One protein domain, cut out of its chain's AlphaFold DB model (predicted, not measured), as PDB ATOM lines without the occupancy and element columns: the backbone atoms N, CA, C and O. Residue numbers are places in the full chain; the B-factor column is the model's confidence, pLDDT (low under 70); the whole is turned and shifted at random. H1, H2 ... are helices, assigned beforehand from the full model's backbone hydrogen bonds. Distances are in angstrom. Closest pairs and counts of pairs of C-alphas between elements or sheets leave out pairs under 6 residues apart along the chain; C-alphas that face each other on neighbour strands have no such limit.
ATOM      1  N   ALA A  24     201.018 219.111 222.937       94.56
ATOM      2  CA  ALA A  24     200.360 218.061 223.710       94.56
ATOM      3  C   ALA A  24     199.145 218.596 224.478       94.56
ATOM      4  O   ALA A  24     198.104 217.947 224.505       94.56
ATOM      5  N   ALA A  25     199.263 219.774 225.102       95.12
ATOM      6  CA  ALA A  25     198.150 220.412 225.802       95.12
ATOM      7  C   ALA A  25     197.004 220.758 224.838       95.12
ATOM      8  O   ALA A  25     195.861 220.395 225.103       95.12
ATOM      9  N   ALA A  26     197.319 221.358 223.686       95.19
ATOM     10  CA  ALA A  26     196.329 221.673 222.658       95.19
ATOM     11  C   ALA A  26     195.619 220.412 222.134       95.19
ATOM     12  O   ALA A  26     194.392 220.383 222.050       95.19
ATOM     13  N   LEU A  27     196.368 219.342 221.847       94.75
ATOM     14  CA  LEU A  27     195.790 218.075 221.400       94.75
ATOM     15  C   LEU A  27     194.886 217.430 222.449       94.75
ATOM     16  O   LEU A  27     193.852 216.891 222.079       94.75
ATOM     17  N   ARG A  28     195.217 217.516 223.742       94.62
ATOM     18  CA  ARG A  28     194.334 217.014 224.810       94.62
ATOM     19  C   ARG A  28     193.013 217.771 224.887       94.62
ATOM     20  O   ARG A  28     191.988 217.160 225.164       94.62
ATOM     21  N   CYS A  29     193.019 219.079 224.628       94.25
ATOM     22  CA  CYS A  29     191.778 219.844 224.512       94.25
ATOM     23  C   CYS A  29     190.951 219.361 223.311       94.25
ATOM     24  O   CYS A  29     189.751 219.142 223.445       94.25
ATOM     25  N   LEU A  30     191.599 219.128 222.163       93.75
ATOM     26  CA  LEU A  30     190.935 218.626 220.955       93.75
ATOM     27  C   LEU A  30     190.450 217.177 221.090       93.75
ATOM     28  O   LEU A  30     189.432 216.831 220.503       93.75
ATOM     29  N   ALA A  31     191.130 216.341 221.875       91.88
ATOM     30  CA  ALA A  31     190.759 214.947 222.108       91.88
ATOM     31  C   ALA A  31     189.388 214.795 222.783       91.88
ATOM     32  O   ALA A  31     188.774 213.747 222.649       91.88
ATOM     33  N   ARG A  32     188.875 215.839 223.446       92.25
ATOM     34  CA  ARG A  32     187.516 215.848 224.010       92.25
ATOM     35  C   ARG A  32     186.435 216.202 222.989       92.25
ATOM     36  O   ARG A  32     185.267 215.945 223.240       92.25
ATOM     37  N   LEU A  33     186.791 216.799 221.848       91.00
ATOM     38  CA  LEU A  33     185.810 217.230 220.846       91.00
ATOM     39  C   LEU A  33     185.004 216.079 220.227       91.00
ATOM     40  O   LEU A  33     183.802 216.269 220.070       91.00
ATOM     41  N   PRO A  34     185.587 214.907 219.900       88.94
ATOM     42  CA  PRO A  34     184.812 213.776 219.395       88.94
ATOM     43  C   PRO A  34     183.681 213.361 220.338       88.94
ATOM     44  O   PRO A  34     182.616 213.003 219.863       88.94
ATOM     45  N   LEU A  80     186.314 215.930 211.479       89.62
ATOM     46  CA  LEU A  80     187.054 214.663 211.476       89.62
ATOM     47  C   LEU A  80     188.305 214.708 210.587       89.62
ATOM     48  O   LEU A  80     189.402 214.513 211.115       89.62
ATOM     49  N   PRO A  81     188.215 214.978 209.269       87.62
ATOM     50  CA  PRO A  81     189.407 214.991 208.429       87.62
ATOM     51  C   PRO A  81     190.382 216.119 208.807       87.62
ATOM     52  O   PRO A  81     191.583 215.978 208.574       87.62
ATOM     53  N   ILE A  82     189.921 217.195 209.461       91.38
ATOM     54  CA  ILE A  82     190.799 218.222 210.048       91.38
ATOM     55  C   ILE A  82     191.578 217.650 211.240       91.38
ATOM     56  O   ILE A  82     192.804 217.772 211.272       91.38
ATOM     57  N   LEU A  83     190.899 216.994 212.187       92.94
ATOM     58  CA  LEU A  83     191.522 216.371 213.360       92.94
ATOM     59  C   LEU A  83     192.490 215.253 212.961       92.94
ATOM     60  O   LEU A  83     193.614 215.215 213.459       92.94
ATOM     61  N   LEU A  84     192.103 214.392 212.016       90.75
ATOM     62  CA  LEU A  84     192.963 213.332 211.490       90.75
ATOM     63  C   LEU A  84     194.193 213.910 210.790       90.75
ATOM     64  O   LEU A  84     195.316 213.493 211.068       90.75
ATOM     65  N   ARG A  85     194.019 214.918 209.928       91.06
ATOM     66  CA  ARG A  85     195.145 215.572 209.248       91.06
ATOM     67  C   ARG A  85     196.069 216.277 210.235       91.06
ATOM     68  O   ARG A  85     197.281 216.266 210.027       91.06
ATOM     69  N   LEU A  86     195.524 216.874 211.295       92.44
ATOM     70  CA  LEU A  86     196.302 217.479 212.371       92.44
ATOM     71  C   LEU A  86     197.108 216.421 213.134       92.44
ATOM     72  O   LEU A  86     198.313 216.595 213.297       92.44
ATOM     73  N   ALA A  87     196.474 215.319 213.546       91.19
ATOM     74  CA  ALA A  87     197.127 214.217 214.248       91.19
ATOM     75  C   ALA A  87     198.261 213.611 213.408       91.19
ATOM     76  O   ALA A  87     199.386 213.486 213.892       91.19
ATOM     77  N   VAL A  88     197.989 213.327 212.128       89.88
ATOM     78  CA  VAL A  88     198.985 212.817 211.177       89.88
ATOM     79  C   VAL A  88     200.123 213.812 211.004       89.88
ATOM     80  O   VAL A  88     201.281 213.441 211.164       89.88
ATOM     81  N   ARG A  89     199.831 215.095 210.762       90.25
ATOM     82  CA  ARG A  89     200.889 216.101 210.614       90.25
ATOM     83  C   ARG A  89     201.741 216.231 211.866       90.25
ATOM     84  O   ARG A  89     202.953 216.304 211.733       90.25
ATOM     85  N   ILE A  90     201.150 216.239 213.059       89.44
ATOM     86  CA  ILE A  90     201.908 216.323 214.314       89.44
ATOM     87  C   ILE A  90     202.794 215.090 214.499       89.44
ATOM     88  O   ILE A  90     203.974 215.246 214.808       89.44
ATOM     89  N   ALA A  91     202.273 213.891 214.245       86.25
ATOM     90  CA  ALA A  91     203.049 212.654 214.295       86.25
ATOM     91  C   ALA A  91     204.229 212.635 213.312       86.25
ATOM     92  O   ALA A  91     205.284 212.094 213.630       86.25
ATOM     93  N   GLN A  92     204.059 213.260 212.147       86.06
ATOM     94  CA  GLN A  92     205.076 213.372 211.100       86.06
ATOM     95  C   GLN A  92     206.001 214.589 211.277       86.06
ATOM     96  O   GLN A  92     207.000 214.724 210.573       86.06
ATOM     97  N   THR A  93     205.687 215.508 212.196       85.88
ATOM     98  CA  THR A  93     206.537 216.681 212.426       85.88
ATOM     99  C   THR A  93     207.848 216.300 213.114       85.88
ATOM    100  O   THR A  93     207.886 215.366 213.919       85.88
ATOM    101  N   PRO A  94     208.912 217.108 212.930       82.38
ATOM    102  CA  PRO A  94     210.159 216.950 213.678       82.38
ATOM    103  C   PRO A  94     209.981 217.039 215.202       82.38
ATOM    104  O   PRO A  94     210.884 216.652 215.935       82.38
ATOM    105  N   LEU A  95     208.822 217.493 215.702       83.88
ATOM    106  CA  LEU A  95     208.514 217.474 217.130       83.88
ATOM    107  C   LEU A  95     208.471 216.054 217.695       83.88
ATOM    108  O   LEU A  95     208.811 215.888 218.859       83.88
ATOM    109  N   LEU A  96     208.085 215.048 216.905       86.06
ATOM    110  CA  LEU A  96     208.067 213.637 217.312       86.06
ATOM    111  C   LEU A  96     209.182 212.811 216.671       86.06
ATOM    112  O   LEU A  96     209.230 211.594 216.864       86.06
ATOM    113  N   HIS A  97     210.119 213.453 215.968       86.69
ATOM    114  CA  HIS A  97     211.320 212.754 215.545       86.69
ATOM    115  C   HIS A  97     212.126 212.336 216.774       86.69
ATOM    116  O   HIS A  97     212.363 213.166 217.662       86.69
ATOM    117  N   PRO A  98     212.539 211.061 216.845       79.56
ATOM    118  CA  PRO A  98     213.383 210.604 217.926       79.56
ATOM    119  C   PRO A  98     214.666 211.426 217.901       79.56
ATOM    120  O   PRO A  98     215.389 211.470 216.903       79.56
ATOM    121  N   SER A  99     214.904 212.153 218.988       76.19
ATOM    122  CA  SER A  99     216.172 212.839 219.167       76.19
ATOM    123  C   SER A  99     217.213 211.764 219.416       76.19
ATOM    124  O   SER A  99     217.006 210.933 220.306       76.19
ATOM    125  N   LEU A 100     218.336 211.784 218.689       62.66
ATOM    126  CA  LEU A 100     219.479 211.015 219.163       62.66
ATOM    127  C   LEU A 100     219.726 211.428 220.616       62.66
ATOM    128  O   LEU A 100     219.709 212.636 220.899       62.66
ATOM    129  N   VAL A 182     197.482 198.276 238.100       61.34
ATOM    130  CA  VAL A 182     197.591 197.934 236.666       61.34
ATOM    131  C   VAL A 182     198.035 199.146 235.841       61.34
ATOM    132  O   VAL A 182     198.928 199.039 234.992       61.34
ATOM    133  N   THR A 183     197.487 200.322 236.148       71.50
ATOM    134  CA  THR A 183     197.822 201.567 235.447       71.50
ATOM    135  C   THR A 183     199.270 202.002 235.688       71.50
ATOM    136  O   THR A 183     199.932 202.471 234.756       71.50
ATOM    137  N   THR A 184     199.834 201.787 236.885       79.19
ATOM    138  CA  THR A 184     201.248 202.119 237.154       79.19
ATOM    139  C   THR A 184     202.227 201.234 236.378       79.19
ATOM    140  O   THR A 184     203.195 201.757 235.814       79.19
ATOM    141  N   ARG A 185     201.973 199.919 236.272       80.00
ATOM    142  CA  ARG A 185     202.812 199.002 235.474       80.00
ATOM    143  C   ARG A 185     202.783 199.377 233.993       80.00
ATOM    144  O   ARG A 185     203.845 199.562 233.399       80.00
ATOM    145  N   GLN A 186     201.590 199.557 233.423       83.00
ATOM    146  CA  GLN A 186     201.430 199.944 232.017       83.00
ATOM    147  C   GLN A 186     202.081 201.299 231.712       83.00
ATOM    148  O   GLN A 186     202.679 201.484 230.650       83.00
ATOM    149  N   ARG A 187     202.007 202.251 232.652       84.81
ATOM    150  CA  ARG A 187     202.660 203.559 232.522       84.81
ATOM    151  C   ARG A 187     204.182 203.445 232.538       84.81
ATOM    152  O   ARG A 187     204.843 204.141 231.770       84.81
ATOM    153  N   ARG A 188     204.746 202.591 233.395       86.50
ATOM    154  CA  ARG A 188     206.197 202.352 233.447       86.50
ATOM    155  C   ARG A 188     206.694 201.742 232.140       86.50
ATOM    156  O   ARG A 188     207.646 202.255 231.564       86.50
ATOM    157  N   GLU A 189     206.005 200.715 231.654       87.06
ATOM    158  CA  GLU A 189     206.321 200.075 230.377       87.06
ATOM    159  C   GLU A 189     206.195 201.057 229.205       87.06
ATOM    160  O   GLU A 189     207.057 201.102 228.332       87.06
ATOM    161  N   TRP A 190     205.176 201.922 229.216       87.62
ATOM    162  CA  TRP A 190     205.039 202.980 228.217       87.62
ATOM    163  C   TRP A 190     206.240 203.928 228.187       87.62
ATOM    164  O   TRP A 190     206.775 204.220 227.118       87.62
ATOM    165  N   LEU A 191     206.675 204.408 229.355       88.75
ATOM    166  CA  LEU A 191     207.832 205.296 229.451       88.75
ATOM    167  C   LEU A 191     209.111 204.603 228.980       88.75
ATOM    168  O   LEU A 191     209.940 205.235 228.331       88.75
ATOM    169  N   GLU A 192     209.257 203.314 229.276       88.50
ATOM    170  CA  GLU A 192     210.382 202.507 228.815       88.50
ATOM    171  C   GLU A 192     210.399 202.390 227.286       88.50
ATOM    172  O   GLU A 192     211.399 202.743 226.665       88.50
ATOM    173  N   ILE A 193     209.276 202.018 226.666       89.00
ATOM    174  CA  ILE A 193     209.126 201.958 225.202       89.00
ATOM    175  C   ILE A 193     209.451 203.315 224.570       89.00
ATOM    176  O   ILE A 193     210.214 203.382 223.611       89.00
ATOM    177  N   CYS A 194     208.951 204.414 225.140       89.94
ATOM    178  CA  CYS A 194     209.255 205.758 224.650       89.94
ATOM    179  C   CYS A 194     210.751 206.087 224.701       89.94
ATOM    180  O   CYS A 194     211.263 206.755 223.803       89.94
ATOM    181  N   ARG A 195     211.465 205.609 225.729       88.81
ATOM    182  CA  ARG A 195     212.926 205.752 225.792       88.81
ATOM    183  C   ARG A 195     213.622 204.916 224.727       88.81
ATOM    184  O   ARG A 195     214.563 205.424 224.132       88.81
ATOM    185  N   LEU A 196     213.158 203.692 224.457       87.12
ATOM    186  CA  LEU A 196     213.707 202.841 223.390       87.12
ATOM    187  C   LEU A 196     213.506 203.454 221.999       87.12
ATOM    188  O   LEU A 196     214.366 203.311 221.138       87.12
ATOM    189  N   VAL A 197     212.398 204.171 221.796       88.88
ATOM    190  CA  VAL A 197     212.148 204.950 220.574       88.88
ATOM    191  C   VAL A 197     213.105 206.146 220.460       88.88
ATOM    192  O   VAL A 197     213.393 206.579 219.351       88.88
ATOM    193  N   GLY A 198     213.628 206.668 221.574       88.44
ATOM    194  CA  GLY A 198     214.473 207.868 221.603       88.44
ATOM    195  C   GLY A 198     213.695 209.167 221.837       88.44
ATOM    196  O   GLY A 198     214.164 210.249 221.484       88.44
ATOM    197  N   TRP A 199     212.495 209.091 222.419       91.50
ATOM    198  CA  TRP A 199     211.711 210.276 222.757       91.50
ATOM    199  C   TRP A 199     212.112 210.887 224.100       91.50
ATOM    200  O   TRP A 199     212.303 210.206 225.109       91.50
ATOM    201  N   THR A 200     212.155 212.216 224.133       91.62
ATOM    202  CA  THR A 200     212.217 212.987 225.380       91.62
ATOM    203  C   THR A 200     210.876 212.956 226.120       91.62
ATOM    204  O   THR A 200     209.827 212.686 225.539       91.62
ATOM    205  N   ARG A 201     210.862 213.325 227.408       91.31
ATOM    206  CA  ARG A 201     209.626 213.363 228.214       91.31
ATOM    207  C   ARG A 201     208.525 214.236 227.593       91.31
ATOM    208  O   ARG A 201     207.356 213.871 227.662       91.31
ATOM    209  N   SER A 202     208.871 215.381 226.999       92.19
ATOM    210  CA  SER A 202     207.897 216.261 226.336       92.19
ATOM    211  C   SER A 202     207.351 215.634 225.048       92.19
ATOM    212  O   SER A 202     206.150 215.719 224.801       92.19
ATOM    213  N   GLN A 203     208.193 214.934 224.284       93.19
ATOM    214  CA  GLN A 203     207.775 214.156 223.114       93.19
ATOM    215  C   GLN A 203     206.880 212.980 223.499       93.19
ATOM    216  O   GLN A 203     205.860 212.773 222.859       93.19
ATOM    217  N   THR A 204     207.173 212.273 224.592       93.25
ATOM    218  CA  THR A 204     206.296 211.221 225.125       93.25
ATOM    219  C   THR A 204     204.913 211.753 225.499       93.25
ATOM    220  O   THR A 204     203.906 211.091 225.255       93.25
ATOM    221  N   LEU A 205     204.834 212.959 226.077       93.50
ATOM    222  CA  LEU A 205     203.550 213.593 226.388       93.50
ATOM    223  C   LEU A 205     202.776 213.970 225.121       93.50
ATOM    224  O   LEU A 205     201.556 213.820 225.109       93.50
ATOM    225  N   LEU A 206     203.474 214.439 224.083       94.75
ATOM    226  CA  LEU A 206     202.886 214.730 222.778       94.75
ATOM    227  C   LEU A 206     202.403 213.456 222.082       94.75
ATOM    228  O   LEU A 206     201.256 213.404 221.655       94.75
ATOM    229  N   ALA A 207     203.237 212.418 222.040       92.88
ATOM    230  CA  ALA A 207     202.897 211.104 221.511       92.88
ATOM    231  C   ALA A 207     201.666 210.530 222.216       92.88
ATOM    232  O   ALA A 207     200.731 210.097 221.556       92.88
ATOM    233  N   GLY A 208     201.616 210.612 223.550       92.31
ATOM    234  CA  GLY A 208     200.446 210.202 224.324       92.31
ATOM    235  C   GLY A 208     199.180 210.986 223.967       92.31
ATOM    236  O   GLY A 208     198.117 210.390 223.875       92.31
ATOM    237  N   ALA A 209     199.280 212.297 223.718       94.50
ATOM    238  CA  ALA A 209     198.136 213.109 223.294       94.50
ATOM    239  C   ALA A 209     197.669 212.780 221.863       94.50
ATOM    240  O   ALA A 209     196.471 212.771 221.597       94.50
ATOM    241  N   VAL A 210     198.600 212.478 220.949       93.75
ATOM    242  CA  VAL A 210     198.279 211.992 219.595       93.75
ATOM    243  C   VAL A 210     197.589 210.629 219.665       93.75
ATOM    244  O   VAL A 210     196.572 210.436 219.006       93.75
ATOM    245  N   VAL A 211     198.112 209.705 220.478       92.94
ATOM    246  CA  VAL A 211     197.516 208.380 220.700       92.94
ATOM    247  C   VAL A 211     196.114 208.504 221.282       92.94
ATOM    248  O   VAL A 211     195.219 207.858 220.762       92.94
ATOM    249  N   ASP A 212     195.901 209.341 222.301       92.69
ATOM    250  CA  ASP A 212     194.580 209.556 222.913       92.69
ATOM    251  C   ASP A 212     193.573 210.119 221.897       92.69
ATOM    252  O   ASP A 212     192.479 209.583 221.751       92.69
ATOM    253  N   LEU A 213     193.966 211.126 221.106       93.88
ATOM    254  CA  LEU A 213     193.112 211.648 220.036       93.88
ATOM    255  C   LEU A 213     192.775 210.565 218.997       93.88
ATOM    256  O   LEU A 213     191.611 210.406 218.639       93.88
ATOM    257  N   LEU A 214     193.768 209.815 218.508       91.69
ATOM    258  CA  LEU A 214     193.544 208.762 217.512       91.69
ATOM    259  C   LEU A 214     192.714 207.605 218.071       91.69
ATOM    260  O   LEU A 214     191.832 207.122 217.373       91.69
ATOM    261  N   ALA A 215     192.964 207.188 219.312       90.38
ATOM    262  CA  ALA A 215     192.216 206.133 219.985       90.38
ATOM    263  C   ALA A 215     190.755 206.541 220.188       90.38
ATOM    264  O   ALA A 215     189.869 205.736 219.933       90.38
ATOM    265  N   ARG A 216     190.481 207.799 220.559       91.38
ATOM    266  CA  ARG A 216     189.108 208.316 220.646       91.38
ATOM    267  C   ARG A 216     188.435 208.379 219.287       91.38
ATOM    268  O   ARG A 216     187.313 207.919 219.157       91.38
ATOM    269  N   LEU A 217     189.118 208.874 218.255       90.25
ATOM    270  CA  LEU A 217     188.567 208.908 216.895       90.25
ATOM    271  C   LEU A 217     188.319 207.498 216.329       90.25
ATOM    272  O   LEU A 217     187.324 207.277 215.643       90.25
ATOM    273  N   ALA A 218     189.200 206.541 216.626       86.81
ATOM    274  CA  ALA A 218     189.054 205.145 216.228       86.81
ATOM    275  C   ALA A 218     187.961 204.426 217.029       86.81
ATOM    276  O   ALA A 218     187.190 203.660 216.461       86.81
ATOM    277  N   GLY A 219     187.896 204.680 218.336       84.69
ATOM    278  CA  GLY A 219     186.951 204.090 219.282       84.69
ATOM    279  C   GLY A 219     185.577 204.755 219.298       84.69
ATOM    280  O   GLY A 219     184.660 204.210 219.912       84.69
ATOM    281  N   HIS A 220     185.411 205.899 218.627       82.38
ATOM    282  CA  HIS A 220     184.139 206.600 218.513       82.38
ATOM    283  C   HIS A 220     183.130 205.704 217.788       82.38
ATOM    284  O   HIS A 220     183.094 205.621 216.559       82.38
ATOM    285  N   ARG A 221     182.313 204.994 218.573       66.56
ATOM    286  CA  ARG A 221     181.325 204.049 218.060       66.56
ATOM    287  C   ARG A 221     180.272 204.829 217.295       66.56
ATOM    288  O   ARG A 221     179.472 205.543 217.894       66.56
ATOM    289  N   TYR A 222     180.242 204.670 215.975       66.50
ATOM    290  CA  TYR A 222     179.064 205.068 215.217       66.50
ATOM    291  C   TYR A 222     177.903 204.189 215.716       66.50
ATOM    292  O   TYR A 222     177.994 202.965 215.598       66.50
ATOM    293  N   ALA A 335     179.381 205.097 208.546       84.56
ATOM    294  CA  ALA A 335     180.330 204.417 209.413       84.56
ATOM    295  C   ALA A 335     181.509 203.817 208.629       84.56
ATOM    296  O   ALA A 335     182.659 203.922 209.055       84.56
ATOM    297  N   GLU A 336     181.255 203.217 207.464       87.12
ATOM    298  CA  GLU A 336     182.312 202.699 206.589       87.12
ATOM    299  C   GLU A 336     183.234 203.823 206.088       87.12
ATOM    300  O   GLU A 336     184.452 203.645 206.039       87.12
ATOM    301  N   GLU A 337     182.685 204.997 205.759       87.44
ATOM    302  CA  GLU A 337     183.464 206.192 205.415       87.44
ATOM    303  C   GLU A 337     184.315 206.687 206.586       87.44
ATOM    304  O   GLU A 337     185.511 206.933 206.408       87.44
ATOM    305  N   TRP A 338     183.739 206.761 207.787       88.88
ATOM    306  CA  TRP A 338     184.460 207.120 209.007       88.88
ATOM    307  C   TRP A 338     185.687 206.231 209.216       88.88
ATOM    308  O   TRP A 338     186.819 206.721 209.284       88.88
ATOM    309  N   TYR A 339     185.487 204.910 209.263       89.31
ATOM    310  CA  TYR A 339     186.583 203.971 209.494       89.31
ATOM    311  C   TYR A 339     187.598 203.981 208.356       89.31
ATOM    312  O   TYR A 339     188.788 203.832 208.618       89.31
ATOM    313  N   ARG A 340     187.180 204.226 207.108       90.81
ATOM    314  CA  ARG A 340     188.107 204.371 205.979       90.81
ATOM    315  C   ARG A 340     189.010 205.590 206.132       90.81
ATOM    316  O   ARG A 340     190.211 205.486 205.885       90.81
ATOM    317  N   GLN A 341     188.470 206.730 206.562       89.38
ATOM    318  CA  GLN A 341     189.265 207.937 206.798       89.38
ATOM    319  C   GLN A 341     190.242 207.748 207.960       89.38
ATOM    320  O   GLN A 341     191.422 208.081 207.823       89.38
ATOM    321  N   VAL A 342     189.787 207.155 209.069       89.19
ATOM    322  CA  VAL A 342     190.656 206.825 210.209       89.19
ATOM    323  C   VAL A 342     191.742 205.830 209.787       89.19
ATOM    324  O   VAL A 342     192.921 206.079 210.037       89.19
ATOM    325  N   ALA A 343     191.388 204.752 209.080       90.81
ATOM    326  CA  ALA A 343     192.340 203.757 208.585       90.81
ATOM    327  C   ALA A 343     193.377 204.382 207.651       90.81
ATOM    328  O   ALA A 343     194.563 204.105 207.793       90.81
ATOM    329  N   SER A 344     192.957 205.262 206.738       90.69
ATOM    330  CA  SER A 344     193.851 205.992 205.833       90.69
ATOM    331  C   SER A 344     194.825 206.898 206.593       90.69
ATOM    332  O   SER A 344     196.022 206.906 206.307       90.69
ATOM    333  N   ALA A 345     194.348 207.607 207.621       89.75
ATOM    334  CA  ALA A 345     195.190 208.449 208.466       89.75
ATOM    335  C   ALA A 345     196.214 207.626 209.265       89.75
ATOM    336  O   ALA A 345     197.400 207.954 209.277       89.75
ATOM    337  N   VAL A 346     195.787 206.520 209.879       89.69
ATOM    338  CA  VAL A 346     196.686 205.599 210.592       89.69
ATOM    339  C   VAL A 346     197.685 204.965 209.623       89.69
ATOM    340  O   VAL A 346     198.878 204.891 209.912       89.69
ATOM    341  N   LEU A 347     197.237 204.573 208.434       89.25
ATOM    342  CA  LEU A 347     198.098 204.041 207.387       89.25
ATOM    343  C   LEU A 347     199.119 205.078 206.907       89.25
ATOM    344  O   LEU A 347     200.245 204.704 206.603       89.25
ATOM    345  N   ALA A 348     198.783 206.369 206.890       88.75
ATOM    346  CA  ALA A 348     199.738 207.436 206.600       88.75
ATOM    347  C   ALA A 348     200.818 207.583 207.689       88.75
ATOM    348  O   ALA A 348     201.931 208.004 207.380       88.75
ATOM    349  N   LEU A 349     200.534 207.209 208.944       87.62
ATOM    350  CA  LEU A 349     201.553 207.102 209.999       87.62
ATOM    351  C   LEU A 349     202.462 205.898 209.769       87.62
ATOM    352  O   LEU A 349     203.680 206.014 209.862       87.62
ATOM    353  N   VAL A 350     201.867 204.753 209.428       86.31
ATOM    354  CA  VAL A 350     202.592 203.509 209.130       86.31
ATOM    355  C   VAL A 350     203.487 203.669 207.896       86.31
ATOM    356  O   VAL A 350     204.635 203.242 207.892       86.31
ATOM    357  N   ARG A 351     202.969 204.314 206.848       85.12
ATOM    358  CA  ARG A 351     203.670 204.596 205.590       85.12
ATOM    359  C   ARG A 351     204.504 205.865 205.642       85.12
ATOM    360  O   ARG A 351     204.992 206.275 204.592       85.12
ATOM    361  N   HIS A 352     204.677 206.497 206.806       74.62
ATOM    362  CA  HIS A 352     205.641 207.583 206.952       74.62
ATOM    363  C   HIS A 352     207.064 207.013 206.908       74.62
ATOM    364  O   HIS A 352     207.821 207.001 207.879       74.62
ATOM    365  N   GLU A 353     207.404 206.481 205.743       59.75
ATOM    366  CA  GLU A 353     208.751 206.243 205.313       59.75
ATOM    367  C   GLU A 353     209.319 207.629 205.051       59.75
ATOM    368  O   GLU A 353     208.814 208.374 204.206       59.75
ATOM    369  N   HIS A 354     210.376 207.995 205.781       55.69
ATOM    370  CA  HIS A 354     211.289 208.978 205.214       55.69
ATOM    371  C   HIS A 354     211.617 208.471 203.814       55.69
ATOM    372  O   HIS A 354     211.957 207.287 203.719       55.69
ATOM    373  N   PRO A 355     211.468 209.286 202.750       53.16
ATOM    374  CA  PRO A 355     211.938 208.895 201.439       53.16
ATOM    375  C   PRO A 355     213.397 208.540 201.646       53.16
ATOM    376  O   PRO A 355     214.240 209.401 201.906       53.16
ATOM    377  N   VAL A 391     216.266 205.649 210.107       78.06
ATOM    378  CA  VAL A 391     215.011 205.141 209.520       78.06
ATOM    379  C   VAL A 391     214.297 204.210 210.500       78.06
ATOM    380  O   VAL A 391     213.076 204.266 210.640       78.06
ATOM    381  N   LEU A 392     215.073 203.420 211.249       83.69
ATOM    382  CA  LEU A 392     214.560 202.548 212.295       83.69
ATOM    383  C   LEU A 392     213.846 203.329 213.406       83.69
ATOM    384  O   LEU A 392     212.758 202.928 213.808       83.69
ATOM    385  N   GLY A 393     214.394 204.461 213.857       85.31
ATOM    386  CA  GLY A 393     213.777 205.289 214.897       85.31
ATOM    387  C   GLY A 393     212.386 205.793 214.503       85.31
ATOM    388  O   GLY A 393     211.449 205.725 215.299       85.31
ATOM    389  N   CYS A 394     212.212 206.229 213.254       85.50
ATOM    390  CA  CYS A 394     210.903 206.649 212.749       85.50
ATOM    391  C   CYS A 394     209.911 205.486 212.648       85.50
ATOM    392  O   CYS A 394     208.752 205.645 213.030       85.50
ATOM    393  N   CYS A 395     210.350 204.304 212.203       90.31
ATOM    394  CA  CYS A 395     209.480 203.130 212.176       90.31
ATOM    395  C   CYS A 395     209.084 202.669 213.590       90.31
ATOM    396  O   CYS A 395     207.933 202.299 213.808       90.31
ATOM    397  N   LEU A 396     210.001 202.735 214.562       91.31
ATOM    398  CA  LEU A 396     209.714 202.425 215.967       91.31
ATOM    399  C   LEU A 396     208.710 203.408 216.571       91.31
ATOM    400  O   LEU A 396     207.768 202.981 217.239       91.31
ATOM    401  N   ALA A 397     208.867 204.704 216.296       90.56
ATOM    402  CA  ALA A 397     207.905 205.733 216.675       90.56
ATOM    403  C   ALA A 397     206.518 205.454 216.074       90.56
ATOM    404  O   ALA A 397     205.524 205.450 216.801       90.56
ATOM    405  N   ALA A 398     206.453 205.154 214.774       91.06
ATOM    406  CA  ALA A 398     205.205 204.832 214.087       91.06
ATOM    407  C   ALA A 398     204.522 203.593 214.688       91.06
ATOM    408  O   ALA A 398     203.352 203.673 215.053       91.06
ATOM    409  N   ILE A 399     205.251 202.484 214.871       93.88
ATOM    410  CA  ILE A 399     204.731 201.267 215.517       93.88
ATOM    411  C   ILE A 399     204.166 201.594 216.899       93.88
ATOM    412  O   ILE A 399     203.051 201.196 217.212       93.88
ATOM    413  N   THR A 400     204.916 202.357 217.694       93.69
ATOM    414  CA  THR A 400     204.562 202.710 219.072       93.69
ATOM    415  C   THR A 400     203.288 203.556 219.156       93.69
ATOM    416  O   THR A 400     202.452 203.324 220.030       93.69
ATOM    417  N   LEU A 401     203.121 204.535 218.259       92.50
ATOM    418  CA  LEU A 401     201.899 205.342 218.180       92.50
ATOM    419  C   LEU A 401     200.715 204.492 217.724       92.50
ATOM    420  O   LEU A 401     199.652 204.507 218.339       92.50
ATOM    421  N   VAL A 402     200.908 203.748 216.638       93.50
ATOM    422  CA  VAL A 402     199.828 203.045 215.957       93.50
ATOM    423  C   VAL A 402     199.325 201.868 216.786       93.50
ATOM    424  O   VAL A 402     198.117 201.719 216.936       93.50
ATOM    425  N   SER A 403     200.208 201.069 217.392       94.44
ATOM    426  CA  SER A 403     199.784 199.916 218.193       94.44
ATOM    427  C   SER A 403     198.941 200.314 219.401       94.44
ATOM    428  O   SER A 403     198.010 199.601 219.751       94.44
ATOM    429  N   ARG A 404     199.223 201.470 220.017       91.69
ATOM    430  CA  ARG A 404     198.426 201.980 221.143       91.69
ATOM    431  C   ARG A 404     197.159 202.695 220.704       91.69
ATOM    432  O   ARG A 404     196.148 202.572 221.378       91.69
ATOM    433  N   ALA A 405     197.193 203.427 219.592       90.62
ATOM    434  CA  ALA A 405     195.980 204.037 219.052       90.62
ATOM    435  C   ALA A 405     194.947 202.969 218.654       90.62
ATOM    436  O   ALA A 405     193.745 203.191 218.764       90.62
ATOM    437  N   LEU A 406     195.428 201.807 218.207       92.56
ATOM    438  CA  LEU A 406     194.599 200.711 217.731       92.56
ATOM    439  C   LEU A 406     194.279 199.644 218.786       92.56
ATOM    440  O   LEU A 406     193.461 198.781 218.490       92.56
ATOM    441  N   SER A 407     194.874 199.673 219.986       90.69
ATOM    442  CA  SER A 407     194.728 198.589 220.979       90.69
ATOM    443  C   SER A 407     193.306 198.397 221.510       90.69
ATOM    444  O   SER A 407     193.011 197.355 222.081       90.69
ATOM    445  N   SER A 408     192.445 199.399 221.330       86.19
ATOM    446  CA  SER A 408     191.032 199.382 221.732       86.19
ATOM    447  C   SER A 408     190.118 199.806 220.578       86.19
ATOM    448  O   SER A 408     189.030 200.343 220.788       86.19
ATOM    449  N   SER A 409     190.594 199.655 219.340       90.44
ATOM    450  CA  SER A 409     189.848 200.086 218.158       90.44
ATOM    451  C   SER A 409     188.861 199.003 217.702       90.44
ATOM    452  O   SER A 409     189.129 197.816 217.846       90.44
ATOM    453  N   PRO A 410     187.694 199.367 217.155       90.38
ATOM    454  CA  PRO A 410     186.690 198.387 216.765       90.38
ATOM    455  C   PRO A 410     187.164 197.528 215.588       90.38
ATOM    456  O   PRO A 410     187.905 197.984 214.712       90.38
ATOM    457  N   LEU A 411     186.639 196.302 215.507       88.88
ATOM    458  CA  LEU A 411     186.945 195.339 214.443       88.88
ATOM    459  C   LEU A 411     186.755 195.915 213.027       88.88
ATOM    460  O   LEU A 411     187.505 195.577 212.111       88.88
ATOM    461  N   ALA A 412     185.784 196.816 212.852       88.06
ATOM    462  CA  ALA A 412     185.502 197.484 211.583       88.06
ATOM    463  C   ALA A 412     186.710 198.243 211.011       88.06
ATOM    464  O   ALA A 412     186.888 198.284 209.795       88.06
ATOM    465  N   LEU A 413     187.582 198.783 211.867       89.69
ATOM    466  CA  LEU A 413     188.802 199.452 211.425       89.69
ATOM    467  C   LEU A 413     189.815 198.449 210.849       89.69
ATOM    468  O   LEU A 413     190.432 198.700 209.814       89.69
ATOM    469  N   PHE A 414     189.933 197.273 211.473       90.75
ATOM    470  CA  PHE A 414     190.786 196.179 211.002       90.75
ATOM    471  C   PHE A 414     190.212 195.425 209.799       90.75
ATOM    472  O   PHE A 414     190.950 194.695 209.142       90.75
ATOM    473  N   ALA A 415     188.941 195.621 209.443       89.38
ATOM    474  CA  ALA A 415     188.398 195.108 208.184       89.38
ATOM    475  C   ALA A 415     189.128 195.693 206.960       89.38
ATOM    476  O   ALA A 415     189.162 195.074 205.896       89.38
ATOM    477  N   TYR A 416     189.779 196.853 207.111       92.38
ATOM    478  CA  TYR A 416     190.542 197.478 206.040       92.38
ATOM    479  C   TYR A 416     191.861 196.733 205.771       92.38
ATOM    480  O   TYR A 416     192.810 196.773 206.560       92.38
ATOM    481  N   HIS A 417     191.935 196.045 204.627       92.12
ATOM    482  CA  HIS A 417     193.086 195.223 204.233       92.12
ATOM    483  C   HIS A 417     194.405 196.013 204.184       92.12
ATOM    484  O   HIS A 417     195.439 195.530 204.651       92.12
ATOM    485  N   ASP A 418     194.385 197.244 203.675       92.69
ATOM    486  CA  ASP A 418     195.596 198.063 203.546       92.69
ATOM    487  C   ASP A 418     196.192 198.453 204.899       92.69
ATOM    488  O   ASP A 418     197.412 198.531 205.042       92.69
ATOM    489  N   LEU A 419     195.339 198.652 205.909       92.12
ATOM    490  CA  LEU A 419     195.794 198.898 207.270       92.12
ATOM    491  C   LEU A 419     196.451 197.637 207.838       92.12
ATOM    492  O   LEU A 419     197.587 197.705 208.298       92.12
ATOM    493  N   ARG A 420     195.783 196.477 207.746       93.19
ATOM    494  CA  ARG A 420     196.329 195.189 208.218       93.19
ATOM    495  C   ARG A 420     197.669 194.855 207.562       93.19
ATOM    496  O   ARG A 420     198.643 194.567 208.254       93.19
ATOM    497  N   SER A 421     197.731 194.925 206.234       93.12
ATOM    498  CA  SER A 421     198.953 194.657 205.468       93.12
ATOM    499  C   SER A 421     200.050 195.683 205.761       93.12
ATOM    500  O   SER A 421     201.209 195.300 205.918       93.12
ATOM    501  N   GLY A 422     199.698 196.962 205.929       92.25
ATOM    502  CA  GLY A 422     200.622 198.009 206.362       92.25
ATOM    503  C   GLY A 422     201.223 197.729 207.740       92.25
ATOM    504  O   GLY A 422     202.441 197.806 207.897       92.25
ATOM    505  N   LEU A 423     200.396 197.357 208.723       93.31
ATOM    506  CA  LEU A 423     200.821 197.027 210.090       93.31
ATOM    507  C   LEU A 423     201.767 195.826 210.126       93.31
ATOM    508  O   LEU A 423     202.855 195.904 210.698       93.31
ATOM    509  N   VAL A 424     201.381 194.725 209.478       94.25
ATOM    510  CA  VAL A 424     202.231 193.531 209.378       94.25
ATOM    511  C   VAL A 424     203.518 193.860 208.617       94.25
ATOM    512  O   VAL A 424     204.601 193.431 209.014       94.25
ATOM    513  N   GLY A 425     203.420 194.676 207.565       93.69
ATOM    514  CA  GLY A 425     204.548 195.131 206.761       93.69
ATOM    515  C   GLY A 425     205.568 195.942 207.556       93.69
ATOM    516  O   GLY A 425     206.761 195.637 207.488       93.69
ATOM    517  N   ILE A 426     205.134 196.945 208.332       92.81
ATOM    518  CA  ILE A 426     206.048 197.767 209.142       92.81
ATOM    519  C   ILE A 426     206.659 196.959 210.285       92.81
ATOM    520  O   ILE A 426     207.873 197.008 210.471       92.81
ATOM    521  N   LEU A 427     205.865 196.158 211.000       93.88
ATOM    522  CA  LEU A 427     206.361 195.338 212.104       93.88
ATOM    523  C   LEU A 427     207.346 194.279 211.605       93.88
ATOM    524  O   LEU A 427     208.439 194.167 212.148       93.88
ATOM    525  N   GLY A 428     207.018 193.562 210.527       92.38
ATOM    526  CA  GLY A 428     207.914 192.577 209.921       92.38
ATOM    527  C   GLY A 428     209.162 193.202 209.289       92.38
ATOM    528  O   GLY A 428     210.210 192.562 209.206       92.38
ATOM    529  N   ARG A 429     209.095 194.462 208.841       90.62
ATOM    530  CA  ARG A 429     210.278 195.209 208.398       90.62
ATOM    531  C   ARG A 429     211.162 195.587 209.579       90.62
ATOM    532  O   ARG A 429     212.345 195.285 209.532       90.62
ATOM    533  N   VAL A 430     210.612 196.203 210.623       91.56
ATOM    534  CA  VAL A 430     211.373 196.596 211.821       91.56
ATOM    535  C   VAL A 430     211.965 195.380 212.518       91.56
ATOM    536  O   VAL A 430     213.118 195.433 212.931       91.56
ATOM    537  N   TRP A 431     211.233 194.267 212.570       92.31
ATOM    538  CA  TRP A 431     211.744 193.004 213.095       92.31
ATOM    539  C   TRP A 431     212.984 192.521 212.335       92.31
ATOM    540  O   TRP A 431     213.979 192.185 212.961       92.31
ATOM    541  N   ARG A 432     212.963 192.555 210.995       88.75
ATOM    542  CA  ARG A 432     214.123 192.192 210.157       88.75
ATOM    543  C   ARG A 432     215.255 193.217 210.218       88.75
ATOM    544  O   ARG A 432     216.418 192.846 210.196       88.75
ATOM    545  N   LEU A 433     214.937 194.511 210.287       85.44
ATOM    546  CA  LEU A 433     215.944 195.568 210.427       85.44
ATOM    547  C   LEU A 433     216.644 195.508 211.788       85.44
ATOM    548  O   LEU A 433     217.814 195.870 211.874       85.44
ATOM    549  N   ALA A 434     215.966 195.012 212.829       85.50
ATOM    550  CA  ALA A 434     216.587 194.747 214.121       85.50
ATOM    551  C   ALA A 434     217.770 193.768 213.994       85.50
ATOM    552  O   ALA A 434     218.755 193.910 214.715       85.50
ATOM    553  N   ASP A 435     217.724 192.843 213.031       79.31
ATOM    554  CA  ASP A 435     218.826 191.915 212.755       79.31
ATOM    555  C   ASP A 435     220.051 192.630 212.144       79.31
ATOM    556  O   ASP A 435     221.174 192.149 212.278       79.31
ATOM    557  N   LEU A 436     219.848 193.788 211.495       73.50
ATOM    558  CA  LEU A 436     220.853 194.508 210.699       73.50
ATOM    559  C   LEU A 436     221.465 195.728 211.411       73.50
ATOM    560  O   LEU A 436     222.621 196.068 211.158       73.50
ATOM    561  N   ASP A 437     220.716 196.394 212.297       61.78
ATOM    562  CA  ASP A 437     221.080 197.712 212.854       61.78
ATOM    563  C   ASP A 437     222.356 197.702 213.720       61.78
ATOM    564  O   ASP A 437     223.002 198.727 213.914       61.78
ATOM    565  N   TYR A 438     222.798 196.528 214.182       52.19
ATOM    566  CA  TYR A 438     224.038 196.399 214.954       52.19
ATOM    567  C   TYR A 438     225.311 196.660 214.122       52.19
ATOM    568  O   TYR A 438     226.357 196.988 214.679       52.19
ATOM    569  N   LEU A 439     225.247 196.553 212.790       47.75
ATOM    570  CA  LEU A 439     226.416 196.721 211.914       47.75
ATOM    571  C   LEU A 439     226.756 198.197 211.621       47.75
ATOM    572  O   LEU A 439     227.865 198.498 211.171       47.75
ATOM    573  N   SER A 440     225.831 199.124 211.897       46.00
ATOM    574  CA  SER A 440     225.947 200.540 211.518       46.00
ATOM    575  C   SER A 440     226.735 201.405 212.515       46.00
ATOM    576  O   SER A 440     227.182 202.490 212.155       46.00
ATOM    577  N   VAL A 441     226.984 200.920 213.739       49.16
ATOM    578  CA  VAL A 441     227.795 201.621 214.765       49.16
ATOM    579  C   VAL A 441     229.303 201.389 214.556       49.16
ATOM    580  O   VAL A 441     230.125 201.632 215.439       49.16
ATOM    581  N   LEU A 467     225.605 183.603 214.650       52.16
ATOM    582  CA  LEU A 467     225.497 183.834 216.101       52.16
ATOM    583  C   LEU A 467     225.274 185.307 216.486       52.16
ATOM    584  O   LEU A 467     224.803 185.585 217.588       52.16
ATOM    585  N   ARG A 468     225.576 186.268 215.598       57.12
ATOM    586  CA  ARG A 468     225.345 187.705 215.856       57.12
ATOM    587  C   ARG A 468     223.897 188.134 215.607       57.12
ATOM    588  O   ARG A 468     223.409 189.040 216.280       57.12
ATOM    589  N   SER A 469     223.191 187.451 214.706       64.38
ATOM    590  CA  SER A 469     221.808 187.790 214.345       64.38
ATOM    591  C   SER A 469     220.783 187.733 215.501       64.38
ATOM    592  O   SER A 469     219.987 188.669 215.618       64.38
ATOM    593  N   PRO A 470     220.775 186.746 216.428       75.94
ATOM    594  CA  PRO A 470     219.722 186.657 217.440       75.94
ATOM    595  C   PRO A 470     219.885 187.656 218.591       75.94
ATOM    596  O   PRO A 470     218.915 187.878 219.312       75.94
ATOM    597  N   LEU A 471     221.046 188.299 218.751       79.00
ATOM    598  CA  LEU A 471     221.298 189.299 219.800       79.00
ATOM    599  C   LEU A 471     221.209 190.752 219.300       79.00
ATOM    600  O   LEU A 471     221.183 191.679 220.109       79.00
ATOM    601  N   ALA A 472     221.134 190.966 217.987       81.81
ATOM    602  CA  ALA A 472     221.039 192.293 217.389       81.81
ATOM    603  C   ALA A 472     219.652 192.940 217.587       81.81
ATOM    604  O   ALA A 472     218.625 192.262 217.643       81.81
ATOM    605  N   GLY A 473     219.632 194.273 217.716       84.00
ATOM    606  CA  GLY A 473     218.403 195.076 217.682       84.00
ATOM    607  C   GLY A 473     217.410 194.840 218.824       84.00
ATOM    608  O   GLY A 473     216.205 194.999 218.626       84.00
ATOM    609  N   MET A 474     217.882 194.494 220.032       87.88
ATOM    610  CA  MET A 474     217.012 194.241 221.197       87.88
ATOM    611  C   MET A 474     215.999 195.362 221.488       87.88
ATOM    612  O   MET A 474     214.831 195.035 221.710       87.88
ATOM    613  N   PRO A 475     216.368 196.662 221.450       87.50
ATOM    614  CA  PRO A 475     215.404 197.746 221.642       87.50
ATOM    615  C   PRO A 475     214.251 197.683 220.638       87.50
ATOM    616  O   PRO A 475     213.086 197.766 221.025       87.50
ATOM    617  N   ALA A 476     214.565 197.462 219.360       90.75
ATOM    618  CA  ALA A 476     213.569 197.380 218.302       90.75
ATOM    619  C   ALA A 476     212.655 196.162 218.478       90.75
ATOM    620  O   ALA A 476     211.432 196.294 218.406       90.75
ATOM    621  N   ARG A 477     213.224 194.993 218.804       92.38
ATOM    622  CA  ARG A 477     212.427 193.791 219.095       92.38
ATOM    623  C   ARG A 477     211.523 193.986 220.307       92.38
ATOM    624  O   ARG A 477     210.371 193.573 220.256       92.38
ATOM    625  N   ARG A 478     211.983 194.668 221.363       92.44
ATOM    626  CA  ARG A 478     211.153 194.964 222.543       92.44
ATOM    627  C   ARG A 478     209.953 195.849 222.198       92.44
ATOM    628  O   ARG A 478     208.851 195.553 222.653       92.44
ATOM    629  N   VAL A 479     210.144 196.882 221.373       93.25
ATOM    630  CA  VAL A 479     209.046 197.730 220.874       93.25
ATOM    631  C   VAL A 479     208.062 196.909 220.032       93.25
ATOM    632  O   VAL A 479     206.855 196.985 220.257       93.25
ATOM    633  N   CYS A 480     208.561 196.068 219.118       95.44
ATOM    634  CA  CYS A 480     207.713 195.173 218.327       95.44
ATOM    635  C   CYS A 480     206.934 194.184 219.200       95.44
ATOM    636  O   CYS A 480     205.747 193.990 218.971       95.44
ATOM    637  N   LEU A 481     207.564 193.582 220.212       95.69
ATOM    638  CA  LEU A 481     206.906 192.654 221.136       95.69
ATOM    639  C   LEU A 481     205.782 193.334 221.916       95.69
ATOM    640  O   LEU A 481     204.704 192.763 222.025       95.69
ATOM    641  N   ALA A 482     205.998 194.561 222.397       94.25
ATOM    642  CA  ALA A 482     204.952 195.326 223.069       94.25
ATOM    643  C   ALA A 482     203.777 195.647 222.127       94.25
ATOM    644  O   ALA A 482     202.617 195.557 222.527       94.25
ATOM    645  N   ALA A 483     204.061 195.979 220.864       95.25
ATOM    646  CA  ALA A 483     203.027 196.193 219.856       95.25
ATOM    647  C   ALA A 483     202.251 194.904 219.538       95.25
ATOM    648  O   ALA A 483     201.025 194.918 219.532       95.25
ATOM    649  N   ILE A 484     202.949 193.782 219.326       96.12
ATOM    650  CA  ILE A 484     202.327 192.473 219.077       96.12
ATOM    651  C   ILE A 484     201.463 192.067 220.271       96.12
ATOM    652  O   ILE A 484     200.332 191.642 220.075       96.12
ATOM    653  N   GLN A 485     201.957 192.238 221.497       94.88
ATOM    654  CA  GLN A 485     201.203 191.928 222.708       94.88
ATOM    655  C   GLN A 485     199.926 192.764 222.817       94.88
ATOM    656  O   GLN A 485     198.875 192.204 223.109       94.88
ATOM    657  N   ALA A 486     199.989 194.066 222.518       93.50
ATOM    658  CA  ALA A 486     198.806 194.926 222.503       93.50
ATOM    659  C   ALA A 486     197.743 194.450 221.496       93.50
ATOM    660  O   ALA A 486     196.555 194.543 221.780       93.50
ATOM    661  N   PHE A 487     198.154 193.911 220.344       95.25
ATOM    662  CA  PHE A 487     197.216 193.371 219.358       95.25
ATOM    663  C   PHE A 487     196.727 191.952 219.667       95.25
ATOM    664  O   PHE A 487     195.601 191.608 219.329       95.25
ATOM    665  N   VAL A 488     197.555 191.113 220.292       95.06
ATOM    666  CA  VAL A 488     197.159 189.765 220.726       95.06
ATOM    667  C   VAL A 488     196.138 189.840 221.860       95.06
ATOM    668  O   VAL A 488     195.180 189.075 221.860       95.06
ATOM    669  N   LEU A 489     196.321 190.783 222.787       93.31
ATOM    670  CA  LEU A 489     195.419 191.051 223.912       93.31
ATOM    671  C   LEU A 489     194.302 192.048 223.561       93.31
ATOM    672  O   LEU A 489     193.752 192.693 224.447       93.31
ATOM    673  N   HIS A 490     194.010 192.222 222.274       94.44
ATOM    674  CA  HIS A 490     193.000 193.164 221.815       94.44
ATOM    675  C   HIS A 490     191.589 192.715 222.235       94.44
ATOM    676  O   HIS A 490     191.281 191.525 222.180       94.44
ATOM    677  N   ASP A 491     190.723 193.672 222.591       91.19
ATOM    678  CA  ASP A 491     189.361 193.402 223.093       91.19
ATOM    679  C   ASP A 491     188.508 192.588 222.098       91.19
ATOM    680  O   ASP A 491     187.681 191.763 222.479       91.19
ATOM    681  N   GLU A 492     188.733 192.808 220.802       92.25
ATOM    682  CA  GLU A 492     188.118 192.044 219.712       92.25
ATOM    683  C   GLU A 492     188.943 190.783 219.370       92.25
ATOM    684  O   GLU A 492     190.023 190.904 218.772       92.25
ATOM    685  N   PRO A 493     188.437 189.560 219.633       90.81
ATOM    686  CA  PRO A 493     189.205 188.320 219.487       90.81
ATOM    687  C   PRO A 493     189.614 188.023 218.040       90.81
ATOM    688  O   PRO A 493     190.628 187.371 217.803       90.81
ATOM    689  N   ALA A 494     188.868 188.523 217.050       92.00
ATOM    690  CA  ALA A 494     189.215 188.372 215.638       92.00
ATOM    691  C   ALA A 494     190.507 189.127 215.260       92.00
ATOM    692  O   ALA A 494     191.279 188.645 214.428       92.00
ATOM    693  N   VAL A 495     190.768 190.279 215.893       92.56
ATOM    694  CA  VAL A 495     192.032 191.020 215.737       92.56
ATOM    695  C   VAL A 495     193.165 190.232 216.386       92.56
ATOM    696  O   VAL A 495     194.188 189.989 215.741       92.56
ATOM    697  N   GLY A 496     192.938 189.744 217.611       92.75
ATOM    698  CA  GLY A 496     193.870 188.871 218.319       92.75
ATOM    699  C   GLY A 496     194.258 187.656 217.477       92.75
ATOM    700  O   GLY A 496     195.435 187.462 217.183       92.75
ATOM    701  N   ALA A 497     193.281 186.893 216.983       92.06
ATOM    702  CA  ALA A 497     193.500 185.708 216.151       92.06
ATOM    703  C   ALA A 497     194.304 186.009 214.873       92.06
ATOM    704  O   ALA A 497     195.215 185.254 214.516       92.06
ATOM    705  N   PHE A 498     194.017 187.129 214.198       92.88
ATOM    706  CA  PHE A 498     194.794 187.582 213.041       92.88
ATOM    707  C   PHE A 498     196.263 187.844 213.409       92.88
ATOM    708  O   PHE A 498     197.174 187.377 212.714       92.88
ATOM    709  N   CYS A 499     196.512 188.550 214.511       92.44
ATOM    710  CA  CYS A 499     197.862 188.871 214.972       92.44
ATOM    711  C   CYS A 499     198.621 187.639 215.471       92.44
ATOM    712  O   CYS A 499     199.808 187.495 215.168       92.44
ATOM    713  N   VAL A 500     197.945 186.702 216.141       93.12
ATOM    714  CA  VAL A 500     198.525 185.401 216.491       93.12
ATOM    715  C   VAL A 500     199.004 184.700 215.224       93.12
ATOM    716  O   VAL A 500     200.187 184.386 215.114       93.12
ATOM    717  N   LYS A 501     198.142 184.549 214.216       92.25
ATOM    718  CA  LYS A 501     198.481 183.838 212.976       92.25
ATOM    719  C   LYS A 501     199.637 184.475 212.198       92.25
ATOM    720  O   LYS A 501     200.440 183.762 211.602       92.25
ATOM    721  N   THR A 502     199.715 185.804 212.169       91.19
ATOM    722  CA  THR A 502     200.650 186.527 211.290       91.19
ATOM    723  C   THR A 502     201.964 186.912 211.963       91.19
ATOM    724  O   THR A 502     202.998 186.954 211.294       91.19
ATOM    725  N   MET A 503     201.953 187.190 213.270       90.25
ATOM    726  CA  MET A 503     203.080 187.835 213.953       90.25
ATOM    727  C   MET A 503     203.798 186.927 214.946       90.25
ATOM    728  O   MET A 503     205.025 186.975 215.045       90.25
ATOM    729  N   THR A 504     203.071 186.064 215.660       91.06
ATOM    730  CA  THR A 504     203.691 185.207 216.684       91.06
ATOM    731  C   THR A 504     204.694 184.178 216.143       91.06
ATOM    732  O   THR A 504     205.679 183.941 216.847       91.06
ATOM    733  N   PRO A 505     204.593 183.642 214.901       92.50
ATOM    734  CA  PRO A 505     205.622 182.746 214.369       92.50
ATOM    735  C   PRO A 505     207.032 183.352 214.368       92.50
ATOM    736  O   PRO A 505     208.010 182.641 214.594       92.50
ATOM    737  N   GLN A 506     207.157 184.671 214.164       91.06
ATOM    738  CA  GLN A 506     208.453 185.361 214.193       91.06
ATOM    739  C   GLN A 506     209.041 185.409 215.609       91.06
ATOM    740  O   GLN A 506     210.251 185.260 215.776       91.06
ATOM    741  N   VAL A 507     208.185 185.552 216.624       93.88
ATOM    742  CA  VAL A 507     208.583 185.544 218.038       93.88
ATOM    743  C   VAL A 507     209.091 184.161 218.441       93.88
ATOM    744  O   VAL A 507     210.188 184.054 218.982       93.88
TER     745      VAL A 507
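Overview. This is residues 24 to 34, 80 to 100, 182 to 222, 335 to 355, 391 to 441 and 467 to 507 of the 743 residues of an uncharacterized protein of Protopolystoma xenopodis (UniProt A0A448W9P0). A compact bundle of helices is built round H6, which runs through the middle with H4, H5, H8 and H10 about it. H2 and the short H1 extend it on one side and H11 on the opposite side; H3 slants outward, its residues 182 to 188 sticking out, and H9 lies off one end. The printed part has 186 residues with eleven named helices, H1 to H11 in order along the chain, and no named strand; the class is all helix. The whole is compact, with a radius of gyration of the C-alphas of 15.8 A and spans of 51 by 39 by 36 A.

Arrangement. H4, residues 201 to 219, touches H1, residues 24 to 31, at a shallow tilt of 8 degrees, the same way; their closest C-alphas, Leu 206 and Ala 24, are 4.3 A apart. Residues 207 to 214 of H4 touch H2, residues 80 to 92, the closest C-alphas being Val 210 and Ala 87, 5.9 A. H4 touches H6, residues 391 to 405, at a steep tilt of 47 degrees, with the closest C-alphas, Ala 215 and Ala 405, 4.4 A apart. H6 and H5, residues 335 to 350, are the hubs, touching five helices each; their closest C-alphas are Ala 398 and Val 350, 5.8 A. H6 touches H10, residues 474 to 488, at Ser 403 and Ala 483, the closest C-alphas, 5.2 A, and H8, residues 417 to 434, at Leu 392 and Val 430, the closest C-alphas, 6.8 A. Residues 193 to 197 of H3, residues 182 to 197, touch H6, the closest C-alphas being Val 197 and Leu 396, 5.8 A. H7, residues 411 to 414, touches H5, the closest C-alphas being Leu 413 and Tyr 339, 5.4 A. H10 and H11, residues 493 to 507, form a helical hairpin; their closest C-alphas, Val 488 and Gly 496, are 4.2 A apart. H9, residues 467 to 471, touches no helix. Every O i to N i+4 pair is within hydrogen-bond range in H1, H2, H3, H4, H5, H8 and H10, against 10 of 11 in H6, 8 of 11 in H11 and 0 of 1 in H9, which has 1 of 2 O i to N i+3 pairs within range; H7 is too short for an i+4 pair.

Along the chain. H1 begins at C-alpha 24 (200.360, 218.061, 223.710), and H11 ends at C-alpha 507 (208.583, 185.544, 218.038). H4 measures 26.1 A from first to last C-alpha, H8 25.5 A and H3 22.8 A.

Size, cuts and confidence. Five cuts leave C-alpha gaps of 8.3 A (34 to 80), 30.9 A (100 to 182), 6.0 A (222 to 335), 9.4 A (355 to 391) and 18.0 A (441 to 467). Of the links printed whole, none is long. Fifteen residues have pLDDT under 70, among them 437 to 441 and 467 to 469.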